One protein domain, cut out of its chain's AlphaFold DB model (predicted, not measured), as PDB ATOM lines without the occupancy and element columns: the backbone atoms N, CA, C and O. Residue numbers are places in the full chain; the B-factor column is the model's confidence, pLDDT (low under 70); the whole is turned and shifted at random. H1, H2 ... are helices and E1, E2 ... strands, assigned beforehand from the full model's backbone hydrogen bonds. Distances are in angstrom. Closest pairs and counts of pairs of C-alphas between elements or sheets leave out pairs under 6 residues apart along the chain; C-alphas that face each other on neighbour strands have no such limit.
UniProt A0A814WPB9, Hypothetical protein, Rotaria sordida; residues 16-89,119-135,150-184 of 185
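Overview. This is residues 16 to 89, 119 to 135 and 150 to 184 of the 185 residues of the protein "Hypothetical protein" of Rotaria sordida (UniProt A0A814WPB9). A small closed barrel of six antiparallel strands, E1, E2, E3, E8, E4 and E5, has its sheet run on past E5 into the hairpin E6 and E7, and this sheet curls round the long helix H3, which lies outside the barrel. Toward the opposite end of the long axis, H1 covers E8 and E4 from outside, and the short H2 lies farthest out. The printed part has 126 residues with three named helices and eight named strands, in the order E1 E2 E3 H1 H2 E4 E5 E6 E7 H3 E8, of mixed class. It is compact, with a radius of gyration of the C-alphas of 15.5 A, but elongated in outline, spanning 52 by 34 by 22 A.

Along the chain. E1, residues 16 to 19, begins at C-alpha 16, (9.720, -5.194, 23.600). E2 is residues 30 to 32 and E3 residues 37 to 41, 13.6 A long. H1, residues 44 to 52, spans 12.1 A; H2 is residues 55 to 58. E4, residues 63 to 74, spans 31.4 A and bends by 64 degrees at residue 66. E5, residues 79 to 86, spans 22.3 A. E6 is residues 119 to 123 and E7 residues 129 to 133. H3, residues 154 to 170, spans 24.2 A from C-alpha 154 at (6.968, 13.038, 34.940). E8, residues 177 to 183, spans 19.6 A and ends at (23.668, -4.431, 32.973).

Arrangement. E1, E2 and E3 form a meander, each strand the antiparallel neighbour of the one before; N 32 and O 18 are 2.7 A apart, N 31 and O 39 2.8 A. E8 pairs with E3, N 40 to O 180 at 2.9 A, and on its other side with E4, N 65 to O 181 at 2.8 A. The hairpin E4 and E5 has N 71 and O 83 at 2.8 A. E5 and E1 close the ring, N 17 to O 82 at 2.8 A. E6 pairs with E5, N 80 to O 121 at 2.8 A, and with E7, N 122 to O 130 at 2.8 A. H3 is on the sheet at a height of 7.3 A, only just over E5 with 3 of its C-alphas, and across the strands at 78 degrees to E5 on the local plane; the C-alphas of Glu 165 and Ile 129 of E7 are its closest to that strand, 6.4 A. H1 is on the sheet at a height of 10.4 A, over E4 and E8; its closest C-alpha pair with E4 is Tyr 50 and Phe 64, 6.7 A. H2 is not on the sheet. In H1 and H3 every O i to N i+4 pair is within hydrogen-bond range; H2 is too short for one.

Size, cuts and confidence. The C-alphas of Ser 56 and Glu 125, the two farthest apart, are 52.4 A from each other. Residues 90 to 118 and 136 to 149 are not printed, with C-alpha gaps of 32.5 A and 9.9 A. Of the links printed whole, none is long. Mean pLDDT of the printed part is 74.5; 44 residues are under 70, among them 129 to 135 and 163 to 179.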
ATOM      1  N   GLN A  16      10.404  -6.457  23.347       85.88
ATOM      2  CA  GLN A  16       9.720  -5.194  23.600       85.88
ATOM      3  C   GLN A  16      10.422  -4.441  24.733       85.88
ATOM      4  O   GLN A  16      10.421  -4.886  25.878       85.88
ATOM      5  N   LEU A  17      10.966  -3.270  24.420       83.31
ATOM      6  CA  LEU A  17      11.586  -2.381  25.389       83.31
ATOM      7  C   LEU A  17      10.516  -1.525  26.067       83.31
ATOM      8  O   LEU A  17       9.678  -0.907  25.405       83.31
ATOM      9  N   SER A  18      10.551  -1.465  27.396       80.44
ATOM     10  CA  SER A  18       9.640  -0.618  28.180       80.44
ATOM     11  C   SER A  18      10.387   0.561  28.806       80.44
ATOM     12  O   SER A  18      11.583   0.448  29.055       80.44
ATOM     13  N   PRO A  19       9.749   1.717  29.053       78.12
ATOM     14  CA  PRO A  19      10.422   2.837  29.708       78.12
ATOM     15  C   PRO A  19      10.980   2.448  31.084       78.12
ATOM     16  O   PRO A  19      10.285   1.831  31.890       78.12
ATOM     17  N   PHE A  20      12.219   2.841  31.390       77.62
ATOM     18  CA  PHE A  20      12.807   2.580  32.703       77.62
ATOM     19  C   PHE A  20      12.289   3.586  33.744       77.62
ATOM     20  O   PHE A  20      12.750   4.725  33.847       77.62
ATOM     21  N   PHE A  21      11.303   3.166  34.538       68.31
ATOM     22  CA  PHE A  21      10.565   4.052  35.450       68.31
ATOM     23  C   PHE A  21      11.380   4.587  36.634       68.31
ATOM     24  O   PHE A  21      10.999   5.596  37.226       68.31
ATOM     25  N   HIS A  22      12.504   3.949  36.958       76.19
ATOM     26  CA  HIS A  22      13.389   4.356  38.050       76.19
ATOM     27  C   HIS A  22      14.428   5.401  37.619       76.19
ATOM     28  O   HIS A  22      15.336   5.719  38.383       76.19
ATOM     29  N   GLN A  23      14.319   5.953  36.404       71.00
ATOM     30  CA  GLN A  23      15.184   7.039  35.961       71.00
ATOM     31  C   GLN A  23      14.942   8.296  36.817       71.00
ATOM     32  O   GLN A  23      13.857   8.881  36.815       71.00
ATOM     33  N   VAL A  24      15.978   8.712  37.548       68.50
ATOM     34  CA  VAL A  24      15.944   9.859  38.473       68.50
ATOM     35  C   VAL A  24      16.487  11.162  37.865       68.50
ATOM     36  O   VAL A  24      16.444  12.202  38.513       68.50
ATOM     37  N   GLY A  25      16.961  11.145  36.613       70.44
ATOM     38  CA  GLY A  25      17.466  12.324  35.899       70.44
ATOM     39  C   GLY A  25      18.085  11.984  34.536       70.44
ATOM     40  O   GLY A  25      17.970  10.856  34.059       70.44
ATOM     41  N   GLY A  26      18.759  12.955  33.913       70.69
ATOM     42  CA  GLY A  26      19.517  12.773  32.666       70.69
ATOM     43  C   GLY A  26      18.785  13.190  31.381       70.69
ATOM     44  O   GLY A  26      17.570  13.358  31.355       70.69
ATOM     45  N   HIS A  27      19.559  13.377  30.307       68.62
ATOM     46  CA  HIS A  27      19.077  13.842  28.994       68.62
ATOM     47  C   HIS A  27      18.812  12.717  27.982       68.62
ATOM     48  O   HIS A  27      18.297  12.985  26.898       68.62
ATOM     49  N   SER A  28      19.169  11.472  28.310       70.94
ATOM     50  CA  SER A  28      18.953  10.306  27.449       70.94
ATOM     51  C   SER A  28      17.964   9.352  28.111       70.94
ATOM     52  O   SER A  28      18.083   9.088  29.310       70.94
ATOM     53  N   SER A  29      16.962   8.885  27.360       75.19
ATOM     54  CA  SER A  29      16.029   7.882  27.875       75.19
ATOM     55  C   SER A  29      16.731   6.558  28.093       75.19
ATOM     56  O   SER A  29      17.592   6.143  27.310       75.19
ATOM     57  N   MET A  30      16.269   5.880  29.132       82.31
ATOM     58  CA  MET A  30      16.612   4.504  29.416       82.31
ATOM     59  C   MET A  30      15.379   3.622  29.234       82.31
ATOM     60  O   MET A  30      14.263   3.993  29.607       82.31
ATOM     61  N   PHE A  31      15.590   2.443  28.670       84.31
ATOM     62  CA  PHE A  31      14.553   1.455  28.426       84.31
ATOM     63  C   PHE A  31      14.943   0.142  29.089       84.31
ATOM     64  O   PHE A  31      16.088  -0.266  29.014       84.31
ATOM     65  N   GLN A  32      14.020  -0.535  29.746       85.94
ATOM     66  CA  GLN A  32      14.268  -1.846  30.320       85.94
ATOM     67  C   GLN A  32      14.310  -2.907  29.211       85.94
ATOM     68  O   GLN A  32      13.360  -3.006  28.429       85.94
ATOM     69  N   TYR A  33      15.406  -3.671  29.158       86.44
ATOM     70  CA  TYR A  33      15.601  -4.799  28.243       86.44
ATOM     71  C   TYR A  33      15.188  -6.117  28.908       86.44
ATOM     72  O   TYR A  33      14.399  -6.873  28.348       86.44
ATOM     73  N   ASP A  34      15.660  -6.348  30.134       85.81
ATOM     74  CA  ASP A  34      15.275  -7.468  30.999       85.81
ATOM     75  C   ASP A  34      15.283  -7.031  32.485       85.81
ATOM     76  O   ASP A  34      15.109  -5.850  32.795       85.81
ATOM     77  N   LYS A  35      15.394  -7.968  33.435       86.38
ATOM     78  CA  LYS A  35      15.321  -7.658  34.875       86.38
ATOM     79  C   LYS A  35      16.499  -6.811  35.377       86.38
ATOM     80  O   LYS A  35      16.305  -6.024  36.297       86.38
ATOM     81  N   ASP A  36      17.682  -6.993  34.798       87.75
ATOM     82  CA  ASP A  36      18.964  -6.447  35.252       87.75
ATOM     83  C   ASP A  36      19.690  -5.662  34.150       87.75
ATOM     84  O   ASP A  36      20.736  -5.073  34.389       87.75
ATOM     85  N   THR A  37      19.115  -5.574  32.954       88.94
ATOM     86  CA  THR A  37      19.677  -4.878  31.798       88.94
ATOM     87  C   THR A  37      18.752  -3.762  31.341       88.94
ATOM     88  O   THR A  37      17.543  -3.933  31.151       88.94
ATOM     89  N   VAL A  38      19.345  -2.602  31.088       89.31
ATOM     90  CA  VAL A  38      18.678  -1.456  30.473       89.31
ATOM     91  C   VAL A  38      19.404  -1.058  29.196       89.31
ATOM     92  O   VAL A  38      20.622  -1.162  29.071       89.31
ATOM     93  N   CYS A  39      18.637  -0.563  28.241       87.38
ATOM     94  CA  CYS A  39      19.116   0.072  27.039       87.38
ATOM     95  C   CYS A  39      19.146   1.586  27.206       87.38
ATOM     96  O   CYS A  39      18.230   2.177  27.779       87.38
ATOM     97  N   LYS A  40      20.154   2.228  26.631       84.88
ATOM     98  CA  LYS A  40      20.226   3.682  26.476       84.88
ATOM     99  C   LYS A  40      20.442   4.008  25.005       84.88
ATOM    100  O   LYS A  40      21.037   3.216  24.281       84.88
ATOM    101  N   VAL A  41      19.960   5.162  24.546       82.62
ATOM    102  CA  VAL A  41      20.307   5.637  23.193       82.62
ATOM    103  C   VAL A  41      21.828   5.681  23.063       82.62
ATOM    104  O   VAL A  41      22.491   6.219  23.953       82.62
ATOM    105  N   LEU A  42      22.357   5.092  21.988       82.06
ATOM    106  CA  LEU A  42      23.795   4.998  21.784       82.06
ATOM    107  C   LEU A  42      24.390   6.400  21.613       82.06
ATOM    108  O   LEU A  42      24.002   7.141  20.714       82.06
ATOM    109  N   GLU A  43      25.349   6.729  22.470       83.06
ATOM    110  CA  GLU A  43      26.158   7.942  22.400       83.06
ATOM    111  C   GLU A  43      27.607   7.529  22.132       83.06
ATOM    112  O   GLU A  43      28.128   6.649  22.822       83.06
ATOM    113  N   SER A  44      28.262   8.137  21.140       85.75
ATOM    114  CA  SER A  44      29.599   7.699  20.710       85.75
ATOM    115  C   SER A  44      30.628   7.873  21.821       85.75
ATOM    116  O   SER A  44      31.381   6.951  22.110       85.75
ATOM    117  N   SER A  45      30.583   9.001  22.530       88.81
ATOM    118  CA  SER A  45      31.490   9.260  23.654       88.81
ATOM    119  C   SER A  45      31.315   8.267  24.809       88.81
ATOM    120  O   SER A  45      32.274   7.946  25.504       88.81
ATOM    121  N   GLU A  46      30.094   7.775  25.034       88.12
ATOM    122  CA  GLU A  46      29.834   6.759  26.057       88.12
ATOM    123  C   GLU A  46      30.316   5.378  25.609       88.12
ATOM    124  O   GLU A  46      30.897   4.649  26.409       88.12
ATOM    125  N   LEU A  47      30.127   5.031  24.333       89.44
ATOM    126  CA  LEU A  47      30.669   3.799  23.764       89.44
ATOM    127  C   LEU A  47      32.199   3.774  23.865       89.44
ATOM    128  O   LEU A  47      32.754   2.787  24.344       89.44
ATOM    129  N   ASP A  48      32.863   4.868  23.489       92.38
ATOM    130  CA  ASP A  48      34.319   5.001  23.580       92.38
ATOM    131  C   ASP A  48      34.802   4.849  25.028       92.38
ATOM    132  O   ASP A  48      35.812   4.186  25.283       92.38
ATOM    133  N   PHE A  49      34.068   5.404  26.000       93.06
ATOM    134  CA  PHE A  49      34.355   5.205  27.421       93.06
ATOM    135  C   PHE A  49      34.302   3.721  27.795       93.06
ATOM    136  O   PHE A  49      35.272   3.209  28.346       93.06
ATOM    137  N   TYR A  50      33.223   3.005  27.459       92.38
ATOM    138  CA  TYR A  50      33.113   1.576  27.776       92.38
ATOM    139  C   TYR A  50      34.161   0.717  27.051       92.38
ATOM    140  O   TYR A  50      34.643  -0.253  27.631       92.38
ATOM    141  N   GLN A  51      34.551   1.078  25.825       90.44
ATOM    142  CA  GLN A  51      35.578   0.365  25.054       90.44
ATOM    143  C   GLN A  51      37.006   0.606  25.566       90.44
ATOM    144  O   GLN A  51      37.848  -0.281  25.458       90.44
ATOM    145  N   SER A  52      37.291   1.790  26.118       93.69
ATOM    146  CA  SER A  52      38.637   2.189  26.563       93.69
ATOM    147  C   SER A  52      38.846   2.145  28.083       93.69
ATOM    148  O   SER A  52      39.948   2.415  28.565       93.69
ATOM    149  N   MET A  53      37.807   1.811  28.853       94.00
ATOM    150  CA  MET A  53      37.841   1.828  30.314       94.00
ATOM    151  C   MET A  53      38.826   0.787  30.883       94.00
ATOM    152  O   MET A  53      38.746  -0.394  30.536       94.00
ATOM    153  N   PRO A  54      39.712   1.180  31.820       94.81
ATOM    154  CA  PRO A  54      40.627   0.249  32.470       94.81
ATOM    155  C   PRO A  54      39.881  -0.777  33.335       94.81
ATOM    156  O   PRO A  54      38.867  -0.460  33.961       94.81
ATOM    157  N   ASP A  55      40.434  -1.990  33.451       93.12
ATOM    158  CA  ASP A  55      39.820  -3.095  34.209       93.12
ATOM    159  C   ASP A  55      39.537  -2.748  35.675       93.12
ATOM    160  O   ASP A  55      38.565  -3.226  36.255       93.12
ATOM    161  N   SER A  56      40.340  -1.858  36.266       95.56
ATOM    162  CA  SER A  56      40.145  -1.379  37.637       95.56
ATOM    163  C   SER A  56      38.805  -0.672  37.856       95.56
ATOM    164  O   SER A  56      38.322  -0.648  38.986       95.56
ATOM    165  N   LEU A  57      38.199  -0.113  36.804       94.19
ATOM    166  CA  LEU A  57      36.921   0.590  36.876       94.19
ATOM    167  C   LEU A  57      35.720  -0.293  36.524       94.19
ATOM    168  O   LEU A  57      34.612   0.064  36.909       94.19
ATOM    169  N   LYS A  58      35.916  -1.452  35.877       90.94
ATOM    170  CA  LYS A  58      34.819  -2.353  35.465       90.94
ATOM    171  C   LYS A  58      33.950  -2.819  36.634       90.94
ATOM    172  O   LYS A  58      32.746  -2.962  36.486       90.94
ATOM    173  N   ASN A  59      34.545  -3.001  37.814       91.69
ATOM    174  CA  ASN A  59      33.810  -3.397  39.023       91.69
ATOM    175  C   ASN A  59      32.978  -2.257  39.639       91.69
ATOM    176  O   ASN A  59      32.185  -2.498  40.545       91.69
ATOM    177  N   PHE A  60      33.185  -1.018  39.187       93.88
ATOM    178  CA  PHE A  60      32.516   0.182  39.698       93.88
ATOM    179  C   PHE A  60      31.599   0.834  38.660       93.88
ATOM    180  O   PHE A  60      31.011   1.883  38.928       93.88
ATOM    181  N   THR A  61      31.479   0.235  37.478       91.62
ATOM    182  CA  THR A  61      30.632   0.708  36.389       91.62
ATOM    183  C   THR A  61      29.649  -0.385  35.969       91.62
ATOM    184  O   THR A  61      29.888  -1.568  36.218       91.62
ATOM    185  N   PRO A  62      28.507  -0.014  35.365       92.19
ATOM    186  CA  PRO A  62      27.626  -0.987  34.731       92.19
ATOM    187  C   PRO A  62      28.378  -1.810  33.678       92.19
ATOM    188  O   PRO A  62      29.236  -1.288  32.965       92.19
ATOM    189  N   GLU A  63      28.039  -3.090  33.551       92.50
ATOM    190  CA  GLU A  63      28.630  -3.952  32.527       92.50
ATOM    191  C   GLU A  63      27.999  -3.625  31.166       92.50
ATOM    192  O   GLU A  63      26.789  -3.765  30.978       92.50
ATOM    193  N   PHE A  64      28.809  -3.198  30.199       91.25
ATOM    194  CA  PHE A  64      28.357  -2.997  28.823       91.25
ATOM    195  C   PHE A  64      28.216  -4.350  28.110       91.25
ATOM    196  O   PHE A  64      29.201  -5.063  27.931       91.25
ATOM    197  N   ARG A  65      26.997  -4.696  27.678       89.12
ATOM    198  CA  ARG A  65      26.671  -5.976  27.015       89.12
ATOM    199  C   ARG A  65      26.593  -5.889  25.489       89.12
ATOM    200  O   ARG A  65      26.304  -6.887  24.837       89.12
ATOM    201  N   GLY A  66      26.859  -4.716  24.915       89.50
ATOM    202  CA  GLY A  66      26.884  -4.502  23.469       89.50
ATOM    203  C   GLY A  66      25.858  -3.484  22.987       89.50
ATOM    204  O   GLY A  66      25.319  -2.685  23.752       89.50
ATOM    205  N   THR A  67      25.597  -3.491  21.682       88.75
ATOM    206  CA  THR A  67      24.608  -2.623  21.038       88.75
ATOM    207  C   THR A  67      23.539  -3.451  20.339       88.75
ATOM    208  O   THR A  67      23.777  -4.569  19.887       88.75
ATOM    209  N   ILE A  68      22.339  -2.891  20.246       87.31
ATOM    210  CA  ILE A  68      21.223  -3.470  19.499       87.31
ATOM    211  C   ILE A  68      20.535  -2.398  18.679       87.31
ATOM    212  O   ILE A  68      20.636  -1.204  18.965       87.31
ATOM    213  N   THR A  69      19.784  -2.841  17.686       84.88
ATOM    214  CA  THR A  69      18.893  -1.967  16.940       84.88
ATOM    215  C   THR A  69      17.502  -2.045  17.544       84.88
ATOM    216  O   THR A  69      17.002  -3.131  17.827       84.88
ATOM    217  N   ALA A  70      16.870  -0.897  17.740       81.75
ATOM    218  CA  ALA A  70      15.492  -0.786  18.170       81.75
ATOM    219  C   ALA A  70      14.684   0.044  17.169       81.75
ATOM    220  O   ALA A  70      15.181   0.995  16.562       81.75
ATOM    221  N   GLN A  71      13.422  -0.335  17.006       79.00
ATOM    222  CA  GLN A  71      12.465   0.297  16.111       79.00
ATOM    223  C   GLN A  71      11.174   0.571  16.865       79.00
ATOM    224  O   GLN A  71      10.733  -0.246  17.676       79.00
ATOM    225  N   TYR A  72      10.555   1.713  16.591       75.75
ATOM    226  CA  TYR A  72       9.188   1.940  17.030       75.75
ATOM    227  C   TYR A  72       8.232   1.293  16.033       75.75
ATOM    228  O   TYR A  72       8.331   1.521  14.831       75.75
ATOM    229  N   CYS A  73       7.304   0.495  16.540       74.81
ATOM    230  CA  CYS A  73       6.241  -0.125  15.770       74.81
ATOM    231  C   CYS A  73       4.906   0.428  16.259       74.81
ATOM    232  O   CYS A  73       4.649   0.440  17.466       74.81
ATOM    233  N   GLU A  74       4.070   0.866  15.328       78.19
ATOM    234  CA  GLU A  74       2.687   1.243  15.597       78.19
ATOM    235  C   GLU A  74       1.772   0.057  15.267       78.19
ATOM    236  O   GLU A  74       1.932  -0.576  14.223       78.19
ATOM    237  N   ASP A  75       0.859  -0.290  16.175       78.56
ATOM    238  CA  ASP A  75      -0.176  -1.293  15.912       78.56
ATOM    239  C   ASP A  75      -1.434  -0.674  15.281       78.56
ATOM    240  O   ASP A  75      -1.601   0.540  15.242       78.56
ATOM    241  N   GLU A  76      -2.358  -1.515  14.808       76.56
ATOM    242  CA  GLU A  76      -3.614  -1.084  14.166       76.56
ATOM    243  C   GLU A  76      -4.503  -0.201  15.065       76.56
ATOM    244  O   GLU A  76      -5.415   0.463  14.583       76.56
ATOM    245  N   SER A  77      -4.258  -0.189  16.378       77.31
ATOM    246  CA  SER A  77      -4.970   0.657  17.343       77.31
ATOM    247  C   SER A  77      -4.266   2.001  17.595       77.31
ATOM    248  O   SER A  77      -4.722   2.797  18.431       77.31
ATOM    249  N   GLY A  78      -3.163   2.256  16.889       71.81
ATOM    250  CA  GLY A  78      -2.299   3.417  17.037       71.81
ATOM    251  C   GLY A  78      -1.342   3.311  18.221       71.81
ATOM    252  O   GLY A  78      -0.743   4.310  18.609       71.81
ATOM    253  N   ASN A  79      -1.202   2.154  18.879       77.50
ATOM    254  CA  ASN A  79      -0.273   2.060  20.001       77.50
ATOM    255  C   ASN A  79       1.158   1.886  19.514       77.50
ATOM    256  O   ASN A  79       1.456   1.019  18.698       77.50
ATOM    257  N   ILE A  80       2.059   2.649  20.118       77.50
ATOM    258  CA  ILE A  80       3.475   2.646  19.793       77.50
ATOM    259  C   ILE A  80       4.222   1.744  20.779       77.50
ATOM    260  O   ILE A  80       4.125   1.897  22.001       77.50
ATOM    261  N   LYS A  81       5.016   0.821  20.240       80.44
ATOM    262  CA  LYS A  81       5.912  -0.075  20.979       80.44
ATOM    263  C   LYS A  81       7.338   0.130  20.501       80.44
ATOM    264  O   LYS A  81       7.556   0.276  19.307       80.44
ATOM    265  N   LEU A  82       8.307   0.099  21.409       81.56
ATOM    266  CA  LEU A  82       9.720   0.034  21.043       81.56
ATOM    267  C   LEU A  82      10.148  -1.433  21.038       81.56
ATOM    268  O   LEU A  82      10.005  -2.121  22.047       81.56
ATOM    269  N   VAL A  83      10.647  -1.916  19.910       84.44
ATOM    270  CA  VAL A  83      11.007  -3.315  19.695       84.44
ATOM    271  C   VAL A  83      12.476  -3.393  19.315       84.44
ATOM    272  O   VAL A  83      12.907  -2.786  18.340       84.44
ATOM    273  N   ALA A  84      13.247  -4.141  20.092       86.88
ATOM    274  CA  ALA A  84      14.644  -4.412  19.840       86.88
ATOM    275  C   ALA A  84      14.842  -5.704  19.048       86.88
ATOM    276  O   ALA A  84      14.174  -6.715  19.280       86.88
ATOM    277  N   GLN A  85      15.823  -5.659  18.158       83.31
ATOM    278  CA  GLN A  85      16.394  -6.800  17.466       83.31
ATOM    279  C   GLN A  85      17.837  -6.951  17.959       83.31
ATOM    280  O   GLN A  85      18.684  -6.103  17.647       83.31
ATOM    281  N   PRO A  86      18.127  -7.982  18.773       75.81
ATOM    282  CA  PRO A  86      19.493  -8.298  19.157       75.81
ATOM    283  C   PRO A  86      20.350  -8.484  17.903       75.81
ATOM    284  O   PRO A  86      19.947  -9.175  16.974       75.81
ATOM    285  N   GLN A  87      21.522  -7.857  17.838       66.38
ATOM    286  CA  GLN A  87      22.462  -8.150  16.759       66.38
ATOM    287  C   GLN A  87      23.182  -9.456  17.118       66.38
ATOM    288  O   GLN A  87      23.614  -9.623  18.260       66.38
ATOM    289  N   LYS A  88      23.327 -10.397  16.171       54.41
ATOM    290  CA  LYS A  88      24.286 -11.499  16.347       54.41
ATOM    291  C   LYS A  88      25.670 -10.867  16.450       54.41
ATOM    292  O   LYS A  88      26.202 -10.386  15.455       54.41
ATOM    293  N   THR A  89      26.247 -10.856  17.643       43.88
ATOM    294  CA  THR A  89      27.677 -10.622  17.790       43.88
ATOM    295  C   THR A  89      28.380 -11.823  17.167       43.88
ATOM    296  O   THR A  89      28.399 -12.908  17.747       43.88
ATOM    297  N   VAL A 119       1.850   3.051  31.417       58.62
ATOM    298  CA  VAL A 119       1.729   4.218  30.552       58.62
ATOM    299  C   VAL A 119       2.215   3.791  29.170       58.62
ATOM    300  O   VAL A 119       3.367   3.383  29.024       58.62
ATOM    301  N   GLN A 120       1.317   3.814  28.188       70.12
ATOM    302  CA  GLN A 120       1.574   3.352  26.828       70.12
ATOM    303  C   GLN A 120       1.616   4.555  25.888       70.12
ATOM    304  O   GLN A 120       0.830   5.486  26.030       70.12
ATOM    305  N   LEU A 121       2.571   4.579  24.961       70.75
ATOM    306  CA  LEU A 121       2.610   5.604  23.920       70.75
ATOM    307  C   LEU A 121       1.575   5.265  22.848       70.75
ATOM    308  O   LEU A 121       1.427   4.101  22.472       70.75
ATOM    309  N   ARG A 122       0.884   6.279  22.340       73.12
ATOM    310  CA  ARG A 122      -0.111   6.153  21.282       73.12
ATOM    311  C   ARG A 122       0.048   7.281  20.269       73.12
ATOM    312  O   ARG A 122       0.241   8.430  20.656       73.12
ATOM    313  N   CYS A 123      -0.036   6.936  18.995       70.62
ATOM    314  CA  CYS A 123      -0.191   7.854  17.883       70.62
ATOM    315  C   CYS A 123      -1.682   8.182  17.715       70.62
ATOM    316  O   CYS A 123      -2.522   7.283  17.640       70.62
ATOM    317  N   SER A 124      -2.021   9.467  17.717       69.62
ATOM    318  CA  SER A 124      -3.358   9.962  17.383       69.62
ATOM    319  C   SER A 124      -3.517  10.094  15.866       69.62
ATOM    320  O   SER A 124      -2.533  10.187  15.137       69.62
ATOM    321  N   GLU A 125      -4.760  10.169  15.383       69.00
ATOM    322  CA  GLU A 125      -5.080  10.306  13.948       69.00
ATOM    323  C   GLU A 125      -4.440  11.543  13.285       69.00
ATOM    324  O   GLU A 125      -4.226  11.567  12.077       69.00
ATOM    325  N   ASP A 126      -4.110  12.571  14.070       70.25
ATOM    326  CA  ASP A 126      -3.429  13.789  13.626       70.25
ATOM    327  C   ASP A 126      -1.888  13.699  13.685       70.25
ATOM    328  O   ASP A 126      -1.202  14.709  13.519       70.25
ATOM    329  N   GLY A 127      -1.336  12.504  13.931       62.25
ATOM    330  CA  GLY A 127       0.103  12.240  14.016       62.25
ATOM    331  C   GLY A 127       0.753  12.706  15.322       62.25
ATOM    332  O   GLY A 127       1.980  12.773  15.424       62.25
ATOM    333  N   ARG A 128      -0.040  13.078  16.339       71.44
ATOM    334  CA  ARG A 128       0.491  13.427  17.664       71.44
ATOM    335  C   ARG A 128       0.758  12.179  18.492       71.44
ATOM    336  O   ARG A 128      -0.094  11.303  18.596       71.44
ATOM    337  N   ILE A 129       1.918  12.143  19.145       66.75
ATOM    338  CA  ILE A 129       2.252  11.093  20.108       66.75
ATOM    339  C   ILE A 129       1.848  11.543  21.503       66.75
ATOM    340  O   ILE A 129       2.364  12.530  22.029       66.75
ATOM    341  N   ASP A 130       0.975  10.769  22.130       67.88
ATOM    342  CA  ASP A 130       0.511  10.993  23.488       67.88
ATOM    343  C   ASP A 130       0.603   9.723  24.326       67.88
ATOM    344  O   ASP A 130       0.819   8.619  23.833       67.88
ATOM    345  N   TYR A 131       0.479   9.893  25.637       65.12
ATOM    346  CA  TYR A 131       0.384   8.770  26.550       65.12
ATOM    347  C   TYR A 131      -1.076   8.358  26.698       65.12
ATOM    348  O   TYR A 131      -1.887   9.139  27.195       65.12
ATOM    349  N   SER A 132      -1.408   7.125  26.321       63.50
ATOM    350  CA  SER A 132      -2.637   6.486  26.767       63.50
ATOM    351  C   SER A 132      -2.390   5.882  28.151       63.50
ATOM    352  O   SER A 132      -1.448   5.122  28.395       63.50
ATOM    353  N   ASN A 133      -3.226   6.281  29.104       55.91
ATOM    354  CA  ASN A 133      -3.324   5.597  30.379       55.91
ATOM    355  C   ASN A 133      -4.442   4.565  30.237       55.91
ATOM    356  O   ASN A 133      -5.500   4.874  29.696       55.91
ATOM    357  N   SER A 134      -4.246   3.352  30.745       49.72
ATOM    358  CA  SER A 134      -5.327   2.359  30.829       49.72
ATOM    359  C   SER A 134      -6.406   2.733  31.860       49.72
ATOM    360  O   SER A 134      -7.389   2.013  32.017       49.72
ATOM    361  N   LEU A 135      -6.247   3.866  32.555       42.06
ATOM    362  CA  LEU A 135      -7.317   4.509  33.306       42.06
ATOM    363  C   LEU A 135      -8.178   5.297  32.314       42.06
ATOM    364  O   LEU A 135      -7.681   6.234  31.690       42.06
ATOM    365  N   SER A 150       0.099   8.912  37.970       47.75
ATOM    366  CA  SER A 150       0.908   7.721  37.797       47.75
ATOM    367  C   SER A 150       2.152   7.693  38.693       47.75
ATOM    368  O   SER A 150       2.852   8.685  38.863       47.75
ATOM    369  N   LYS A 151       2.474   6.509  39.222       54.47
ATOM    370  CA  LYS A 151       3.705   6.196  39.976       54.47
ATOM    371  C   LYS A 151       4.998   6.376  39.144       54.47
ATOM    372  O   LYS A 151       5.975   5.674  39.369       54.47
ATOM    373  N   ILE A 152       4.987   7.229  38.128       57.88
ATOM    374  CA  ILE A 152       6.005   7.363  37.104       57.88
ATOM    375  C   ILE A 152       6.525   8.794  37.147       57.88
ATOM    376  O   ILE A 152       5.746   9.746  37.157       57.88
ATOM    377  N   ASN A 153       7.849   8.935  37.152       63.22
ATOM    378  CA  ASN A 153       8.510  10.229  37.132       63.22
ATOM    379  C   ASN A 153       8.069  11.038  35.886       63.22
ATOM    380  O   ASN A 153       8.301  10.584  34.759       63.22
ATOM    381  N   PRO A 154       7.455  12.226  36.055       64.31
ATOM    382  CA  PRO A 154       6.968  13.038  34.940       64.31
ATOM    383  C   PRO A 154       8.085  13.449  33.971       64.31
ATOM    384  O   PRO A 154       7.829  13.590  32.776       64.31
ATOM    385  N   TRP A 155       9.327  13.568  34.447       61.97
ATOM    386  CA  TRP A 155      10.482  13.871  33.602       61.97
ATOM    387  C   TRP A 155      10.834  12.724  32.651       61.97
ATOM    388  O   TRP A 155      11.106  12.963  31.477       61.97
ATOM    389  N   SER A 156      10.765  11.478  33.122       64.31
ATOM    390  CA  SER A 156      11.031  10.293  32.295       64.31
ATOM    391  C   SER A 156       9.988  10.135  31.188       64.31
ATOM    392  O   SER A 156      10.327   9.768  30.065       64.31
ATOM    393  N   LEU A 157       8.726  10.485  31.472       67.56
ATOM    394  CA  LEU A 157       7.658  10.523  30.469       67.56
ATOM    395  C   LEU A 157       7.892  11.632  29.441       67.56
ATOM    396  O   LEU A 157       7.841  11.397  28.242       67.56
ATOM    397  N   GLN A 158       8.209  12.850  29.872       70.75
ATOM    398  CA  GLN A 158       8.495  13.926  28.919       70.75
ATOM    399  C   GLN A 158       9.672  13.585  27.999       70.75
ATOM    400  O   GLN A 158       9.619  13.862  26.801       70.75
ATOM    401  N   LEU A 159      10.714  12.952  28.542       68.38
ATOM    402  CA  LEU A 159      11.888  12.559  27.775       68.38
ATOM    403  C   LEU A 159      11.576  11.440  26.772       68.38
ATOM    404  O   LEU A 159      11.914  11.567  25.595       68.38
ATOM    405  N   CYS A 160      10.879  10.392  27.215       67.88
ATOM    406  CA  CYS A 160      10.454   9.288  26.362       67.88
ATOM    407  C   CYS A 160       9.512   9.771  25.245       67.88
ATOM    408  O   CYS A 160       9.754   9.456  24.082       67.88
ATOM    409  N   LYS A 161       8.529  10.631  25.553       70.44
ATOM    410  CA  LYS A 161       7.665  11.273  24.549       70.44
ATOM    411  C   LYS A 161       8.469  12.118  23.568       70.44
ATOM    412  O   LYS A 161       8.340  11.922  22.368       70.44
ATOM    413  N   LYS A 162       9.352  13.004  24.040       71.62
ATOM    414  CA  LYS A 162      10.179  13.859  23.167       71.62
ATOM    415  C   LYS A 162      11.061  13.040  22.222       71.62
ATOM    416  O   LYS A 162      11.297  13.454  21.089       71.62
ATOM    417  N   GLN A 163      11.564  11.894  22.677       66.44
ATOM    418  CA  GLN A 163      12.336  10.984  21.835       66.44
ATOM    419  C   GLN A 163      11.458  10.217  20.847       66.44
ATOM    420  O   GLN A 163      11.825  10.146  19.678       66.44
ATOM    421  N   ALA A 164      10.296   9.718  21.275       66.06
ATOM    422  CA  ALA A 164       9.316   9.109  20.381       66.06
ATOM    423  C   ALA A 164       8.853  10.108  19.308       66.06
ATOM    424  O   ALA A 164       8.820   9.763  18.139       66.06
ATOM    425  N   GLU A 165       8.613  11.373  19.659       68.56
ATOM    426  CA  GLU A 165       8.301  12.456  18.716       68.56
ATOM    427  C   GLU A 165       9.469  12.784  17.779       68.56
ATOM    428  O   GLU A 165       9.264  13.016  16.588       68.56
ATOM    429  N   LYS A 166      10.705  12.839  18.302       64.38
ATOM    430  CA  LYS A 166      11.910  13.058  17.486       64.38
ATOM    431  C   LYS A 166      12.043  11.960  16.435       64.38
ATOM    432  O   LYS A 166      12.318  12.280  15.285       64.38
ATOM    433  N   LEU A 167      11.783  10.718  16.825       53.72
ATOM    434  CA  LEU A 167      11.919   9.543  15.977       53.72
ATOM    435  C   LEU A 167      10.706   9.311  15.074       53.72
ATOM    436  O   LEU A 167      10.890   8.906  13.942       53.72
ATOM    437  N   HIS A 168       9.490   9.662  15.487       58.00
ATOM    438  CA  HIS A 168       8.305   9.648  14.623       58.00
ATOM    439  C   HIS A 168       8.414  10.669  13.492       58.00
ATOM    440  O   HIS A 168       8.086  10.366  12.351       58.00
ATOM    441  N   ARG A 169       8.996  11.847  13.764       52.81
ATOM    442  CA  ARG A 169       9.387  12.782  12.697       52.81
ATOM    443  C   ARG A 169      10.449  12.200  11.758       52.81
ATOM    444  O   ARG A 169      10.484  12.596  10.599       52.81
ATOM    445  N   GLN A 170      11.299  11.296  12.247       45.97
ATOM    446  CA  GLN A 170      12.285  10.582  11.431       45.97
ATOM    447  C   GLN A 170      11.677   9.368  10.708       45.97
ATOM    448  O   GLN A 170      12.137   9.066   9.628       45.97
ATOM    449  N   LEU A 171      10.600   8.749  11.207       42.12
ATOM    450  CA  LEU A 171       9.879   7.615  10.593       42.12
ATOM    451  C   LEU A 171       9.044   7.982   9.356       42.12
ATOM    452  O   LEU A 171       8.531   7.097   8.682       42.12
ATOM    453  N   ILE A 172       8.972   9.264   8.990       50.34
ATOM    454  CA  ILE A 172       8.633   9.657   7.610       50.34
ATOM    455  C   ILE A 172       9.772   9.254   6.635       50.34
ATOM    456  O   ILE A 172       9.581   9.248   5.422       50.34
ATOM    457  N   GLY A 173      10.937   8.844   7.150       42.84
ATOM    458  CA  GLY A 173      12.015   8.178   6.424       42.84
ATOM    459  C   GLY A 173      12.657   7.055   7.248       42.84
ATOM    460  O   GLY A 173      13.606   7.303   7.971       42.84
ATOM    461  N   ASP A 174      12.119   5.837   7.145       46.16
ATOM    462  CA  ASP A 174      12.746   4.512   7.357       46.16
ATOM    463  C   ASP A 174      14.141   4.422   8.043       46.16
ATOM    464  O   ASP A 174      15.066   3.817   7.495       46.16
ATOM    465  N   GLU A 175      14.330   4.951   9.256       55.19
ATOM    466  CA  GLU A 175      15.619   4.856   9.962       55.19
ATOM    467  C   GLU A 175      15.529   4.091  11.292       55.19
ATOM    468  O   GLU A 175      14.780   4.419  12.215       55.19
ATOM    469  N   ASN A 176      16.361   3.055  11.383       61.62
ATOM    470  CA  ASN A 176      16.623   2.245  12.569       61.62
ATOM    471  C   ASN A 176      17.418   3.027  13.626       61.62
ATOM    472  O   ASN A 176      18.349   3.752  13.281       61.62
ATOM    473  N   VAL A 177      17.137   2.818  14.918       65.75
ATOM    474  CA  VAL A 177      17.891   3.459  16.014       65.75
ATOM    475  C   VAL A 177      18.784   2.446  16.715       65.75
ATOM    476  O   VAL A 177      18.321   1.382  17.113       65.75
ATOM    477  N   THR A 178      20.050   2.789  16.937       68.19
ATOM    478  CA  THR A 178      20.969   1.952  17.721       68.19
ATOM    479  C   THR A 178      20.957   2.360  19.196       68.19
ATOM    480  O   THR A 178      21.017   3.545  19.533       68.19
ATOM    481  N   VAL A 179      20.894   1.375  20.091       68.50
ATOM    482  CA  VAL A 179      20.906   1.557  21.548       68.50
ATOM    483  C   VAL A 179      21.988   0.677  22.186       68.50
ATOM    484  O   VAL A 179      22.220  -0.447  21.743       68.50
ATOM    485  N   SER A 180      22.677   1.186  23.206       70.00
ATOM    486  CA  SER A 180      23.633   0.433  24.027       70.00
ATOM    487  C   SER A 180      22.905  -0.360  25.109       70.00
ATOM    488  O   SER A 180      21.938   0.137  25.681       70.00
ATOM    489  N   GLN A 181      23.363  -1.576  25.401       78.06
ATOM    490  CA  GLN A 181      22.871  -2.432  26.479       78.06
ATOM    491  C   GLN A 181      23.831  -2.387  27.663       78.06
ATOM    492  O   GLN A 181      25.011  -2.698  27.517       78.06
ATOM    493  N   ASN A 182      23.312  -2.054  28.839       73.62
ATOM    494  CA  ASN A 182      24.083  -1.966  30.071       73.62
ATOM    495  C   ASN A 182      23.392  -2.776  31.167       73.62
ATOM    496  O   ASN A 182      22.199  -2.589  31.418       73.62
ATOM    497  N   LYS A 183      24.139  -3.648  31.835       76.44
ATOM    498  CA  LYS A 183      23.668  -4.431  32.973       76.44
ATOM    499  C   LYS A 183      24.003  -3.730  34.283       76.44
ATOM    500  O   LYS A 183      25.120  -3.257  34.493       76.44
ATOM    501  N   PHE A 184      23.002  -3.667  35.145       70.25
ATOM    502  CA  PHE A 184      23.037  -3.089  36.475       70.25
ATOM    503  C   PHE A 184      22.956  -4.226  37.500       70.25
ATOM    504  O   PHE A 184      22.215  -5.187  37.301       70.25
TER     505      PHE A 184